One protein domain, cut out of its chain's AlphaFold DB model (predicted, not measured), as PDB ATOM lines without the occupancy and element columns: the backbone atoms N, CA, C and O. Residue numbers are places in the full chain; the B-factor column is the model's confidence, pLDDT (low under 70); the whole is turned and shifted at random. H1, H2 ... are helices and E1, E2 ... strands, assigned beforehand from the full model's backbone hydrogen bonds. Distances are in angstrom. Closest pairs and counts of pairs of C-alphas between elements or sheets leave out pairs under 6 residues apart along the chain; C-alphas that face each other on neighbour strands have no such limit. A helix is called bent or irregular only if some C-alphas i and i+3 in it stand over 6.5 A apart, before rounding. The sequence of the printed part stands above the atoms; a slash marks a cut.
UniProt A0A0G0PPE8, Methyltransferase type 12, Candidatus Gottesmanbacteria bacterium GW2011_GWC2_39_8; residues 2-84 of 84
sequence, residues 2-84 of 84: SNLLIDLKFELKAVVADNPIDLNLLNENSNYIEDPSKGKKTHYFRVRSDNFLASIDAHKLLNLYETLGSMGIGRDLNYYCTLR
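What this domain is: This is residues 2 to 84 of the 84 residues of the protein "Methyltransferase type 12" of Candidatus Gottesmanbacteria bacterium GW2011_GWC2_39_8 (UniProt A0A0G0PPE8). A long helix, H3, is folded into a V, and an antiparallel ribbon of two strands, E1 and E2, reaches away from it as an arm; one limb of the V, H3b, packs on the ribbon, mainly on E1. The other limb, H3a, stands away from the ribbon, with the short helix H2 near it on the open side of the V, while the small helix H1 sits by the ribbon's far part. The printed part has 83 residues with three named helices and two named strands, in the order H1, E1, H2, H3, E2, and its class is mixed, helices and strands. It is loose, with a radius of gyration of the C-alphas of 15.1 A, and only just flat, spanning 46 by 31 by 16 A.

How they stand to each other: H1, residues 2 to 7, comes closest to E1, residues 10 to 17, at the C-alphas of Ile 6 and Leu 12, 7.3 A apart. E1 bends by 62 degrees at residue 13. Its antiparallel neighbour is E2, residues 77 to 83, at 160 degrees between directions; N 11 and O 82 are 2.9 A apart and N 78 and O 16 are 2.8 A apart, both within hydrogen-bond range. H3, residues 36 to 70, was assigned as one helix by its hydrogen bonds but is bent, with C-alphas 56 and 59 9.3 A apart; its arms are H3a, residues 36 to 56, and H3b, residues 59 to 70. H3a is itself irregular, with C-alphas 37 and 40 6.8 A apart. The arms touch, with residues 50 to 54 of H3a and 60 to 61 of H3b alone, at a steep tilt of 47 degrees, opposite ways; their closest C-alphas, those of Ala 54 and Leu 61, are 5.9 A apart. H2, residues 21 to 26, is close to H3a but not clearly touching, with the closest C-alphas, those of Asn 24 and Thr 42, 7.5 A apart, at a steep tilt of 58 degrees. The closest C-alphas of E1 and H3b, those of Ala 17 and Gly 69, are 4.1 A apart. H3a is apart from E1 and E2. Every O i to N i+4 pair is within hydrogen-bond range in H1 and H3b, against 15 of 17 in H3a and 0 of 2 in H2, where 3 of 3 O i to N i+3 pairs are.

Where its parts are: H1 begins at C-alpha 2, (33.083, 3.806, 43.591), and is 8.6 A long. E1 is 19.2 A long, H2 9.7 A, H3a 31.1 A and H3b 16.4 A. H3a begins at C-alpha 36, (62.717, -5.914, 42.757). E2, 19.1 A long, ends at C-alpha 83, (28.853, 16.806, 45.994).

The domain as a whole: The two C-alphas farthest apart, those of Ser 37 and Arg 84, are 46.4 A apart. The printed part has no cut and no long link. Its mean pLDDT is 95.0, and no printed residue is under 70.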
ATOM      1  N   SER A   2      34.338   3.308  44.196       91.94
ATOM      2  CA  SER A   2      33.083   3.806  43.591       91.94
ATOM      3  C   SER A   2      31.839   3.602  44.464       91.94
ATOM      4  O   SER A   2      31.109   4.555  44.713       91.94
ATOM      5  N   ASN A   3      31.640   2.392  44.999       94.19
ATOM      6  CA  ASN A   3      30.488   2.089  45.859       94.19
ATOM      7  C   ASN A   3      30.451   2.954  47.127       94.19
ATOM      8  O   ASN A   3      29.379   3.390  47.526       94.19
ATOM      9  N   LEU A   4      31.614   3.239  47.725       95.19
ATOM     10  CA  LEU A   4      31.714   4.098  48.906       95.19
ATOM     11  C   LEU A   4      31.314   5.541  48.572       95.19
ATOM     12  O   LEU A   4      30.532   6.143  49.295       95.19
ATOM     13  N   LEU A   5      31.813   6.085  47.459       95.12
ATOM     14  CA  LEU A   5      31.477   7.446  47.026       95.12
ATOM     15  C   LEU A   5      29.975   7.593  46.737       95.12
ATOM     16  O   LEU A   5      29.358   8.569  47.156       95.12
ATOM     17  N   ILE A   6      29.382   6.600  46.071       92.88
ATOM     18  CA  ILE A   6      27.944   6.574  45.771       92.88
ATOM     19  C   ILE A   6      27.114   6.505  47.060       92.88
ATOM     20  O   ILE A   6      26.112   7.215  47.185       92.88
ATOM     21  N   ASP A   7      27.523   5.678  48.024       96.56
ATOM     22  CA  ASP A   7      26.844   5.565  49.318       96.56
ATOM     23  C   ASP A   7      26.848   6.905  50.074       96.56
ATOM     24  O   ASP A   7      25.796   7.386  50.507       96.56
ATOM     25  N   LEU A   8      27.999   7.586  50.063       96.81
ATOM     26  CA  LEU A   8      28.205   8.940  50.590       96.81
ATOM     27  C   LEU A   8      27.551  10.057  49.752       96.81
ATOM     28  O   LEU A   8      27.778  11.235  50.014       96.81
ATOM     29  N   LYS A   9      26.717   9.707  48.764       96.56
ATOM     30  CA  LYS A   9      25.944  10.628  47.910       96.56
ATOM     31  C   LYS A   9      26.777  11.527  46.998       96.56
ATOM     32  O   LYS A   9      26.244  12.498  46.460       96.56
ATOM     33  N   PHE A  10      28.035  11.180  46.747       97.31
ATOM     34  CA  PHE A  10      28.807  11.825  45.694       97.31
ATOM     35  C   PHE A  10      28.323  11.377  44.315       97.31
ATOM     36  O   PHE A  10      27.968  10.217  44.091       97.31
ATOM     37  N   GLU A  11      28.361  12.301  43.363       96.69
ATOM     38  CA  GLU A  11      28.223  11.979  41.952       96.69
ATOM     39  C   GLU A  11      29.610  11.713  41.360       96.69
ATOM     40  O   GLU A  11      30.459  12.606  41.314       96.69
ATOM     41  N   LEU A  12      29.854  10.479  40.918       95.38
ATOM     42  CA  LEU A  12      31.103  10.102  40.260       95.38
ATOM     43  C   LEU A  12      31.113  10.627  38.817       95.38
ATOM     44  O   LEU A  12      30.212  10.312  38.045       95.38
ATOM     45  N   LYS A  13      32.133  11.412  38.458       95.88
ATOM     46  CA  LYS A  13      32.299  12.009  37.124       95.88
ATOM     47  C   LYS A  13      33.275  11.227  36.255       95.88
ATOM     48  O   LYS A  13      32.981  10.991  35.091       95.88
ATOM     49  N   ALA A  14      34.408  10.817  36.819       96.06
ATOM     50  CA  ALA A  14      35.419  10.040  36.111       96.06
ATOM     51  C   ALA A  14      36.271   9.223  37.086       96.06
ATOM     52  O   ALA A  14      36.438   9.596  38.252       96.06
ATOM     53  N   VAL A  15      36.839   8.127  36.583       97.19
ATOM     54  CA  VAL A  15      37.922   7.392  37.241       97.19
ATOM     55  C   VAL A  15      39.099   7.390  36.285       97.19
ATOM     56  O   VAL A  15      38.993   6.849  35.191       97.19
ATOM     57  N   VAL A  16      40.199   8.012  36.687       97.25
ATOM     58  CA  VAL A  16      41.386   8.197  35.854       97.25
ATOM     59  C   VAL A  16      42.536   7.437  36.489       97.25
ATOM     60  O   VAL A  16      42.897   7.694  37.639       97.25
ATOM     61  N   ALA A  17      43.104   6.500  35.747       95.38
ATOM     62  CA  ALA A  17      44.357   5.868  36.114       95.38
ATOM     63  C   ALA A  17      45.545   6.764  35.751       95.38
ATOM     64  O   ALA A  17      45.466   7.580  34.840       95.38
ATOM     65  N   ASP A  18      46.679   6.572  36.404       89.81
ATOM     66  CA  ASP A  18      47.964   6.786  35.748       89.81
ATOM     67  C   ASP A  18      48.549   5.429  35.340       89.81
ATOM     68  O   ASP A  18      48.071   4.387  35.787       89.81
ATOM     69  N   ASN A  19      49.542   5.457  34.447       88.56
ATOM     70  CA  ASN A  19      50.393   4.343  34.023       88.56
ATOM     71  C   ASN A  19      49.919   2.915  34.405       88.56
ATOM     72  O   ASN A  19      49.975   2.561  35.585       88.56
ATOM     73  N   PRO A  20      49.578   2.038  33.439       91.12
ATOM     74  CA  PRO A  20      49.015   0.709  33.706       91.12
ATOM     75  C   PRO A  20      50.070  -0.281  34.226       91.12
ATOM     76  O   PRO A  20      50.482  -1.217  33.536       91.12
ATOM     77  N   ILE A  21      50.548  -0.054  35.448       89.88
ATOM     78  CA  ILE A  21      51.665  -0.780  36.041       89.88
ATOM     79  C   ILE A  21      51.342  -2.262  36.238       89.88
ATOM     80  O   ILE A  21      52.254  -3.084  36.172       89.88
ATOM     81  N   ASP A  22      50.059  -2.604  36.386       91.75
ATOM     82  CA  ASP A  22      49.549  -3.973  36.463       91.75
ATOM     83  C   ASP A  22      49.999  -4.816  35.266       91.75
ATOM     84  O   ASP A  22      50.346  -5.986  35.415       91.75
ATOM     85  N   LEU A  23      50.088  -4.211  34.074       93.44
ATOM     86  CA  LEU A  23      50.524  -4.909  32.863       93.44
ATOM     87  C   LEU A  23      51.993  -5.339  32.938       93.44
ATOM     88  O   LEU A  23      52.374  -6.329  32.317       93.44
ATOM     89  N   ASN A  24      52.819  -4.653  33.736       93.00
ATOM     90  CA  ASN A  24      54.209  -5.058  33.944       93.00
ATOM     91  C   ASN A  24      54.318  -6.369  34.726       93.00
ATOM     92  O   ASN A  24      55.339  -7.048  34.609       93.00
ATOM     93  N   LEU A  25      53.297  -6.728  35.509       93.19
ATOM     94  CA  LEU A  25      53.264  -7.975  36.273       93.19
ATOM     95  C   LEU A  25      53.031  -9.192  35.368       93.19
ATOM     96  O   LEU A  25      53.451 -10.295  35.708       93.19
ATOM     97  N   LEU A  26      52.425  -8.980  34.194       94.88
ATOM     98  CA  LEU A  26      52.139 -10.023  33.203       94.88
ATOM     99  C   LEU A  26      53.371 -10.441  32.385       94.88
ATOM    100  O   LEU A  26      53.317 -11.426  31.654       94.88
ATOM    101  N   ASN A  27      54.477  -9.699  32.487       94.38
ATOM    102  CA  ASN A  27      55.728  -9.990  31.794       94.38
ATOM    103  C   ASN A  27      56.852 -10.193  32.812       94.38
ATOM    104  O   ASN A  27      57.211  -9.282  33.562       94.38
ATOM    105  N   GLU A  28      57.465 -11.375  32.785       94.81
ATOM    106  CA  GLU A  28      58.573 -11.747  33.668       94.81
ATOM    107  C   GLU A  28      59.727 -10.737  33.631       94.81
ATOM    108  O   GLU A  28      60.384 -10.518  34.643       94.81
ATOM    109  N   ASN A  29      59.944 -10.044  32.511       95.12
ATOM    110  CA  ASN A  29      61.034  -9.081  32.349       95.12
ATOM    111  C   ASN A  29      60.758  -7.706  32.979       95.12
ATOM    112  O   ASN A  29      61.673  -6.886  33.082       95.12
ATOM    113  N   SER A  30      59.526  -7.452  33.423       95.06
ATOM    114  CA  SER A  30      59.101  -6.194  34.053       95.06
ATOM    115  C   SER A  30      58.431  -6.377  35.416       95.06
ATOM    116  O   SER A  30      58.175  -5.378  36.094       95.06
ATOM    117  N   ASN A  31      58.177  -7.624  35.827       95.88
ATOM    118  CA  ASN A  31      57.542  -7.950  37.096       95.88
ATOM    119  C   ASN A  31      58.494  -7.657  38.269       95.88
ATOM    120  O   ASN A  31      59.381  -8.441  38.607       95.88
ATOM    121  N   TYR A  32      58.306  -6.484  38.870       93.12
ATOM    122  CA  TYR A  32      59.106  -5.978  39.984       93.12
ATOM    123  C   TYR A  32      58.646  -6.496  41.352       93.12
ATOM    124  O   TYR A  32      59.305  -6.213  42.351       93.12
ATOM    125  N   ILE A  33      57.513  -7.203  41.402       93.56
ATOM    126  CA  ILE A  33      57.048  -7.902  42.603       93.56
ATOM    127  C   ILE A  33      57.861  -9.185  42.776       93.56
ATOM    128  O   ILE A  33      58.377  -9.431  43.861       93.56
ATOM    129  N   GLU A  34      58.042  -9.940  41.691       96.12
ATOM    130  CA  GLU A  34      58.882 -11.144  41.672       96.12
ATOM    131  C   GLU A  34      60.379 -10.806  41.732       96.12
ATOM    132  O   GLU A  34      61.146 -11.465  42.429       96.12
ATOM    133  N   ASP A  35      60.816  -9.761  41.020       96.69
ATOM    134  CA  ASP A  35      62.216  -9.322  41.012       96.69
ATOM    135  C   ASP A  35      62.338  -7.798  41.196       96.69
ATOM    136  O   ASP A  35      62.281  -7.032  40.222       96.69
ATOM    137  N   PRO A  36      62.588  -7.334  42.436       95.75
ATOM    138  CA  PRO A  36      62.717  -5.914  42.757       95.75
ATOM    139  C   PRO A  36      63.779  -5.163  41.942       95.75
ATOM    140  O   PRO A  36      63.670  -3.944  41.769       95.75
ATOM    141  N   SER A  37      64.788  -5.854  41.387       96.94
ATOM    142  CA  SER A  37      65.831  -5.220  40.568       96.94
ATOM    143  C   SER A  37      65.275  -4.598  39.278       96.94
ATOM    144  O   SER A  37      65.836  -3.628  38.752       96.94
ATOM    145  N   LYS A  38      64.118  -5.082  38.804       95.81
ATOM    146  CA  LYS A  38      63.418  -4.571  37.615       95.81
ATOM    147  C   LYS A  38      62.713  -3.240  37.873       95.81
ATOM    148  O   LYS A  38      62.553  -2.448  36.941       95.81
ATOM    149  N   GLY A  39      62.381  -2.926  39.129       94.25
ATOM    150  CA  GLY A  39      61.561  -1.768  39.501       94.25
ATOM    151  C   GLY A  39      62.090  -0.428  38.982       94.25
ATOM    152  O   GLY A  39      61.320   0.388  38.474       94.25
ATOM    153  N   LYS A  40      63.414  -0.211  39.013       95.88
ATOM    154  CA  LYS A  40      64.029   1.025  38.495       95.88
ATOM    155  C   LYS A  40      63.790   1.199  36.993       95.88
ATOM    156  O   LYS A  40      63.449   2.293  36.548       95.88
ATOM    157  N   LYS A  41      63.956   0.133  36.203       95.25
ATOM    158  CA  LYS A  41      63.726   0.179  34.750       95.25
ATOM    159  C   LYS A  41      62.239   0.342  34.437       95.25
ATOM    160  O   LYS A  41      61.909   1.172  33.594       95.25
ATOM    161  N   THR A  42      61.362  -0.353  35.161       94.69
ATOM    162  CA  THR A  42      59.902  -0.222  35.030       94.69
ATOM    163  C   THR A  42      59.429   1.203  35.335       94.69
ATOM    164  O   THR A  42      58.638   1.770  34.584       94.69
ATOM    165  N   HIS A  43      59.980   1.848  36.368       93.94
ATOM    166  CA  HIS A  43      59.679   3.249  36.673       93.94
ATOM    167  C   HIS A  43      60.112   4.207  35.550       93.94
ATOM    168  O   HIS A  43      59.359   5.108  35.184       93.94
ATOM    169  N   TYR A  44      61.309   4.027  34.979       95.69
ATOM    170  CA  TYR A  44      61.730   4.850  33.840       95.69
ATOM    171  C   TYR A  44      60.890   4.598  32.594       95.69
ATOM    172  O   TYR A  44      60.616   5.544  31.858       95.69
ATOM    173  N   PHE A  45      60.486   3.347  32.353       94.19
ATOM    174  CA  PHE A  45      59.573   3.019  31.264       94.19
ATOM    175  C   PHE A  45      58.267   3.794  31.410       94.19
ATOM    176  O   PHE A  45      57.903   4.475  30.462       94.19
ATOM    177  N   ARG A  46      57.663   3.815  32.608       93.25
ATOM    178  CA  ARG A  46      56.488   4.649  32.909       93.25
ATOM    179  C   ARG A  46      56.672   6.110  32.495       93.25
ATOM    180  O   ARG A  46      55.875   6.659  31.753       93.25
ATOM    181  N   VAL A  47      57.740   6.766  32.953       94.94
ATOM    182  CA  VAL A  47      57.943   8.194  32.641       94.94
ATOM    183  C   VAL A  47      58.108   8.416  31.132       94.94
ATOM    184  O   VAL A  47      57.640   9.412  30.585       94.94
ATOM    185  N   ARG A  48      58.774   7.489  30.438       96.31
ATOM    186  CA  ARG A  48      58.984   7.574  28.988       96.31
ATOM    187  C   ARG A  48      57.714   7.282  28.197       96.31
ATOM    188  O   ARG A  48      57.475   7.986  27.222       96.31
ATOM    189  N   SER A  49      56.922   6.286  28.597       94.81
ATOM    190  CA  SER A  49      55.659   5.945  27.938       94.81
ATOM    191  C   SER A  49      54.689   7.112  27.999       94.81
ATOM    192  O   SER A  49      54.123   7.484  26.979       94.81
ATOM    193  N   ASP A  50      54.566   7.736  29.166       94.31
ATOM    194  CA  ASP A  50      53.609   8.811  29.397       94.31
ATOM    195  C   ASP A  50      53.992  10.053  28.592       94.31
ATOM    196  O   ASP A  50      53.166  10.596  27.863       94.31
ATOM    197  N   ASN A  51      55.272  10.444  28.625       96.75
ATOM    198  CA  ASN A  51      55.775  11.547  27.803       96.75
ATOM    199  C   ASN A  51      55.626  11.270  26.301       96.75
ATOM    200  O   ASN A  51      55.254  12.165  25.546       96.75
ATOM    201  N   PHE A  52      55.898  10.038  25.860       97.62
ATOM    202  CA  PHE A  52      55.731   9.649  24.463       97.62
ATOM    203  C   PHE A  52      54.267   9.765  24.021       97.62
ATOM    204  O   PHE A  52      53.978  10.462  23.051       97.62
ATOM    205  N   LEU A  53      53.338   9.147  24.753       96.56
ATOM    206  CA  LEU A  53      51.911   9.191  24.430       96.56
ATOM    207  C   LEU A  53      51.352  10.618  24.504       96.56
ATOM    208  O   LEU A  53      50.622  11.031  23.605       96.56
ATOM    209  N   ALA A  54      51.750  11.400  25.512       97.00
ATOM    210  CA  ALA A  54      51.345  12.798  25.647       97.00
ATOM    211  C   ALA A  54      51.853  13.665  24.485       97.00
ATOM    212  O   ALA A  54      51.139  14.559  24.037       97.00
ATOM    213  N   SER A  55      53.063  13.392  23.978       98.31
ATOM    214  CA  SER A  55      53.620  14.099  22.816       98.31
ATOM    215  C   SER A  55      52.912  13.772  21.500       98.31
ATOM    216  O   SER A  55      52.958  14.583  20.578       98.31
ATOM    217  N   ILE A  56      52.254  12.610  21.407       98.44
ATOM    218  CA  ILE A  56      51.396  12.273  20.269       98.44
ATOM    219  C   ILE A  56      50.080  13.041  20.395       98.44
ATOM    220  O   ILE A  56      49.696  13.752  19.470       98.44
ATOM    221  N   ASP A  57      49.383  12.869  21.521       98.38
ATOM    222  CA  ASP A  57      48.108  13.527  21.803       98.38
ATOM    223  C   ASP A  57      47.752  13.371  23.293       98.38
ATOM    224  O   ASP A  57      47.378  12.291  23.761       98.38
ATOM    225  N   ALA A  58      47.840  14.469  24.045       97.31
ATOM    226  CA  ALA A  58      47.550  14.477  25.476       97.31
ATOM    227  C   ALA A  58      46.079  14.159  25.806       97.31
ATOM    228  O   ALA A  58      45.807  13.546  26.838       97.31
ATOM    229  N   HIS A  59      45.127  14.520  24.938       97.69
ATOM    230  CA  HIS A  59      43.711  14.212  25.160       97.69
ATOM    231  C   HIS A  59      43.432  12.725  24.953       97.69
ATOM    232  O   HIS A  59      42.698  12.118  25.729       97.69
ATOM    233  N   LYS A  60      44.054  12.101  23.947       98.00
ATOM    234  CA  LYS A  60      43.942  10.645  23.769       98.00
ATOM    235  C   LYS A  60      44.608   9.872  24.898       98.00
ATOM    236  O   LYS A  60      44.074   8.837  25.293       98.00
ATOM    237  N   LEU A  61      45.727  10.363  25.434       96.69
ATOM    238  CA  LEU A  61      46.324   9.784  26.637       96.69
ATOM    239  C   LEU A  61      45.357   9.860  27.828       96.69
ATOM    240  O   LEU A  61      45.168   8.859  28.513       96.69
ATOM    241  N   LEU A  62      44.700  11.004  28.039       96.12
ATOM    242  CA  LEU A  62      43.692  11.137  29.092       96.12
ATOM    243  C   LEU A  62      42.534  10.143  28.902       96.12
ATOM    244  O   LEU A  62      42.181   9.443  29.844       96.12
ATOM    245  N   ASN A  63      42.005  10.004  27.683       97.25
ATOM    246  CA  ASN A  63      40.938   9.036  27.389       97.25
ATOM    247  C   ASN A  63      41.379   7.586  27.648       97.25
ATOM    248  O   ASN A  63      40.604   6.767  28.149       97.25
ATOM    249  N   LEU A  64      42.630   7.252  27.311       96.50
ATOM    250  CA  LEU A  64      43.216   5.948  27.616       96.50
ATOM    251  C   LEU A  64      43.242   5.709  29.132       96.50
ATOM    252  O   LEU A  64      42.880   4.630  29.595       96.50
ATOM    253  N   TYR A  65      43.628   6.720  29.902       97.12
ATOM    254  CA  TYR A  65      43.699   6.675  31.359       97.12
ATOM    255  C   TYR A  65      42.336   6.654  32.049       97.12
ATOM    256  O   TYR A  65      42.181   5.949  33.045       97.12
ATOM    257  N   GLU A  66      41.324   7.318  31.502       97.31
ATOM    258  CA  GLU A  66      39.932   7.146  31.929       97.31
ATOM    259  C   GLU A  66      39.435   5.721  31.671       97.31
ATOM    260  O   GLU A  66      38.819   5.097  32.536       97.31
ATOM    261  N   THR A  67      39.753   5.167  30.498       97.06
ATOM    262  CA  THR A  67      39.365   3.794  30.145       97.06
ATOM    263  C   THR A  67      39.995   2.794  31.112       97.06
ATOM    264  O   THR A  67      39.284   2.006  31.733       97.06
ATOM    265  N   LEU A  68      41.314   2.864  31.303       96.88
ATOM    266  CA  LEU A  68      42.042   2.001  32.235       96.88
ATOM    267  C   LEU A  68      41.565   2.191  33.682       96.88
ATOM    268  O   LEU A  68      41.301   1.210  34.378       96.88
ATOM    269  N   GLY A  69      41.355   3.440  34.105       96.25
ATOM    270  CA  GLY A  69      40.854   3.772  35.436       96.25
ATOM    271  C   GLY A  69      39.472   3.187  35.709       96.25
ATOM    272  O   GLY A  69      39.247   2.612  36.774       96.25
ATOM    273  N   SER A  70      38.567   3.238  34.728       95.44
ATOM    274  CA  SER A  70      37.239   2.618  34.829       95.44
ATOM    275  C   SER A  70      37.289   1.090  34.974       95.44
ATOM    276  O   SER A  70      36.398   0.502  35.586       95.44
ATOM    277  N   MET A  71      38.351   0.453  34.468       95.31
ATOM    278  CA  MET A  71      38.622  -0.979  34.632       95.31
ATOM    279  C   MET A  71      39.332  -1.303  35.955       95.31
ATOM    280  O   MET A  71      39.500  -2.476  36.286       95.31
ATOM    281  N   GLY A  72      39.761  -0.286  36.706       94.25
ATOM    282  CA  GLY A  72      40.567  -0.447  37.911       94.25
ATOM    283  C   GLY A  72      42.026  -0.824  37.638       94.25
ATOM    284  O   GLY A  72      42.665  -1.379  38.524       94.25
ATOM    285  N   ILE A  73      42.535  -0.548  36.433       95.12
ATOM    286  CA  ILE A  73      43.916  -0.823  36.020       95.12
ATOM    287  C   ILE A  73      44.704   0.483  36.057       95.12
ATOM    288  O   ILE A  73      44.310   1.454  35.417       95.12
ATOM    289  N   GLY A  74      45.829   0.504  36.756       93.31
ATOM    290  CA  GLY A  74      46.630   1.702  36.967       93.31
ATOM    291  C   GLY A  74      47.418   1.623  38.261       93.31
ATOM    292  O   GLY A  74      47.042   0.913  39.193       93.31
ATOM    293  N   ARG A  75      48.509   2.385  38.343       90.44
ATOM    294  CA  ARG A  75      49.263   2.478  39.597       90.44
ATOM    295  C   ARG A  75      48.455   3.206  40.667       90.44
ATOM    296  O   ARG A  75      48.339   2.704  41.782       90.44
ATOM    297  N   ASP A  76      47.907   4.359  40.307       92.12
ATOM    298  CA  ASP A  76      47.042   5.178  41.135       92.12
ATOM    299  C   ASP A  76      45.696   5.371  40.418       92.12
ATOM    300  O   ASP A  76      45.635   5.726  39.240       92.12
ATOM    301  N   LEU A  77      44.594   5.147  41.139       95.12
ATOM    302  CA  LEU A  77      43.239   5.398  40.645       95.12
ATOM    303  C   LEU A  77      42.696   6.685  41.262       95.12
ATOM    304  O   LEU A  77      42.424   6.749  42.463       95.12
ATOM    305  N   ASN A  78      42.491   7.696  40.425       95.69
ATOM    306  CA  ASN A  78      41.968   8.997  40.812       95.69
ATOM    307  C   ASN A  78      40.470   9.062  40.517       95.69
ATOM    308  O   ASN A  78      40.040   8.867  39.382       95.69
ATOM    309  N   TYR A  79      39.669   9.349  41.539       96.62
ATOM    310  CA  TYR A  79      38.216   9.443  41.425       96.62
ATOM    311  C   TYR A  79      37.814  10.914  41.455       96.62
ATOM    312  O   TYR A  79      37.997  11.589  42.467       96.62
ATOM    313  N   TYR A  80      37.251  11.406  40.355       96.12
ATOM    314  CA  TYR A  80      36.707  12.756  40.270       96.12
ATOM    315  C   TYR A  80      35.219  12.707  40.574       96.12
ATOM    316  O   TYR A  80      34.459  12.013  39.897       96.12
ATOM    317  N   CYS A  81      34.796  13.443  41.595       96.62
ATOM    318  CA  CYS A  81      33.416  13.450  42.050       96.62
ATOM    319  C   CYS A  81      32.961  14.843  42.482       96.62
ATOM    320  O   CYS A  81      33.767  15.666  42.913       96.62
ATOM    321  N   THR A  82      31.656  15.085  42.403       97.06
ATOM    322  CA  THR A  82      31.013  16.300  42.912       97.06
ATOM    323  C   THR A  82      30.064  15.955  44.053       97.06
ATOM    324  O   THR A  82      29.446  14.887  44.056       97.06
ATOM    325  N   LEU A  83      29.948  16.858  45.027       92.62
ATOM    326  CA  LEU A  83      28.853  16.806  45.994       92.62
ATOM    327  C   LEU A  83      27.540  17.048  45.245       92.62
ATOM    328  O   LEU A  83      27.492  17.895  44.348       92.62
ATOM    329  N   ARG A  84      26.517  16.265  45.582       73.44
ATOM    330  CA  ARG A  84      25.145  16.524  45.144       73.44
ATOM    331  C   ARG A  84      24.523  17.670  45.924       73.44
ATOM    332  O   ARG A  84      24.858  17.808  47.122       73.44
TER     333      ARG A  84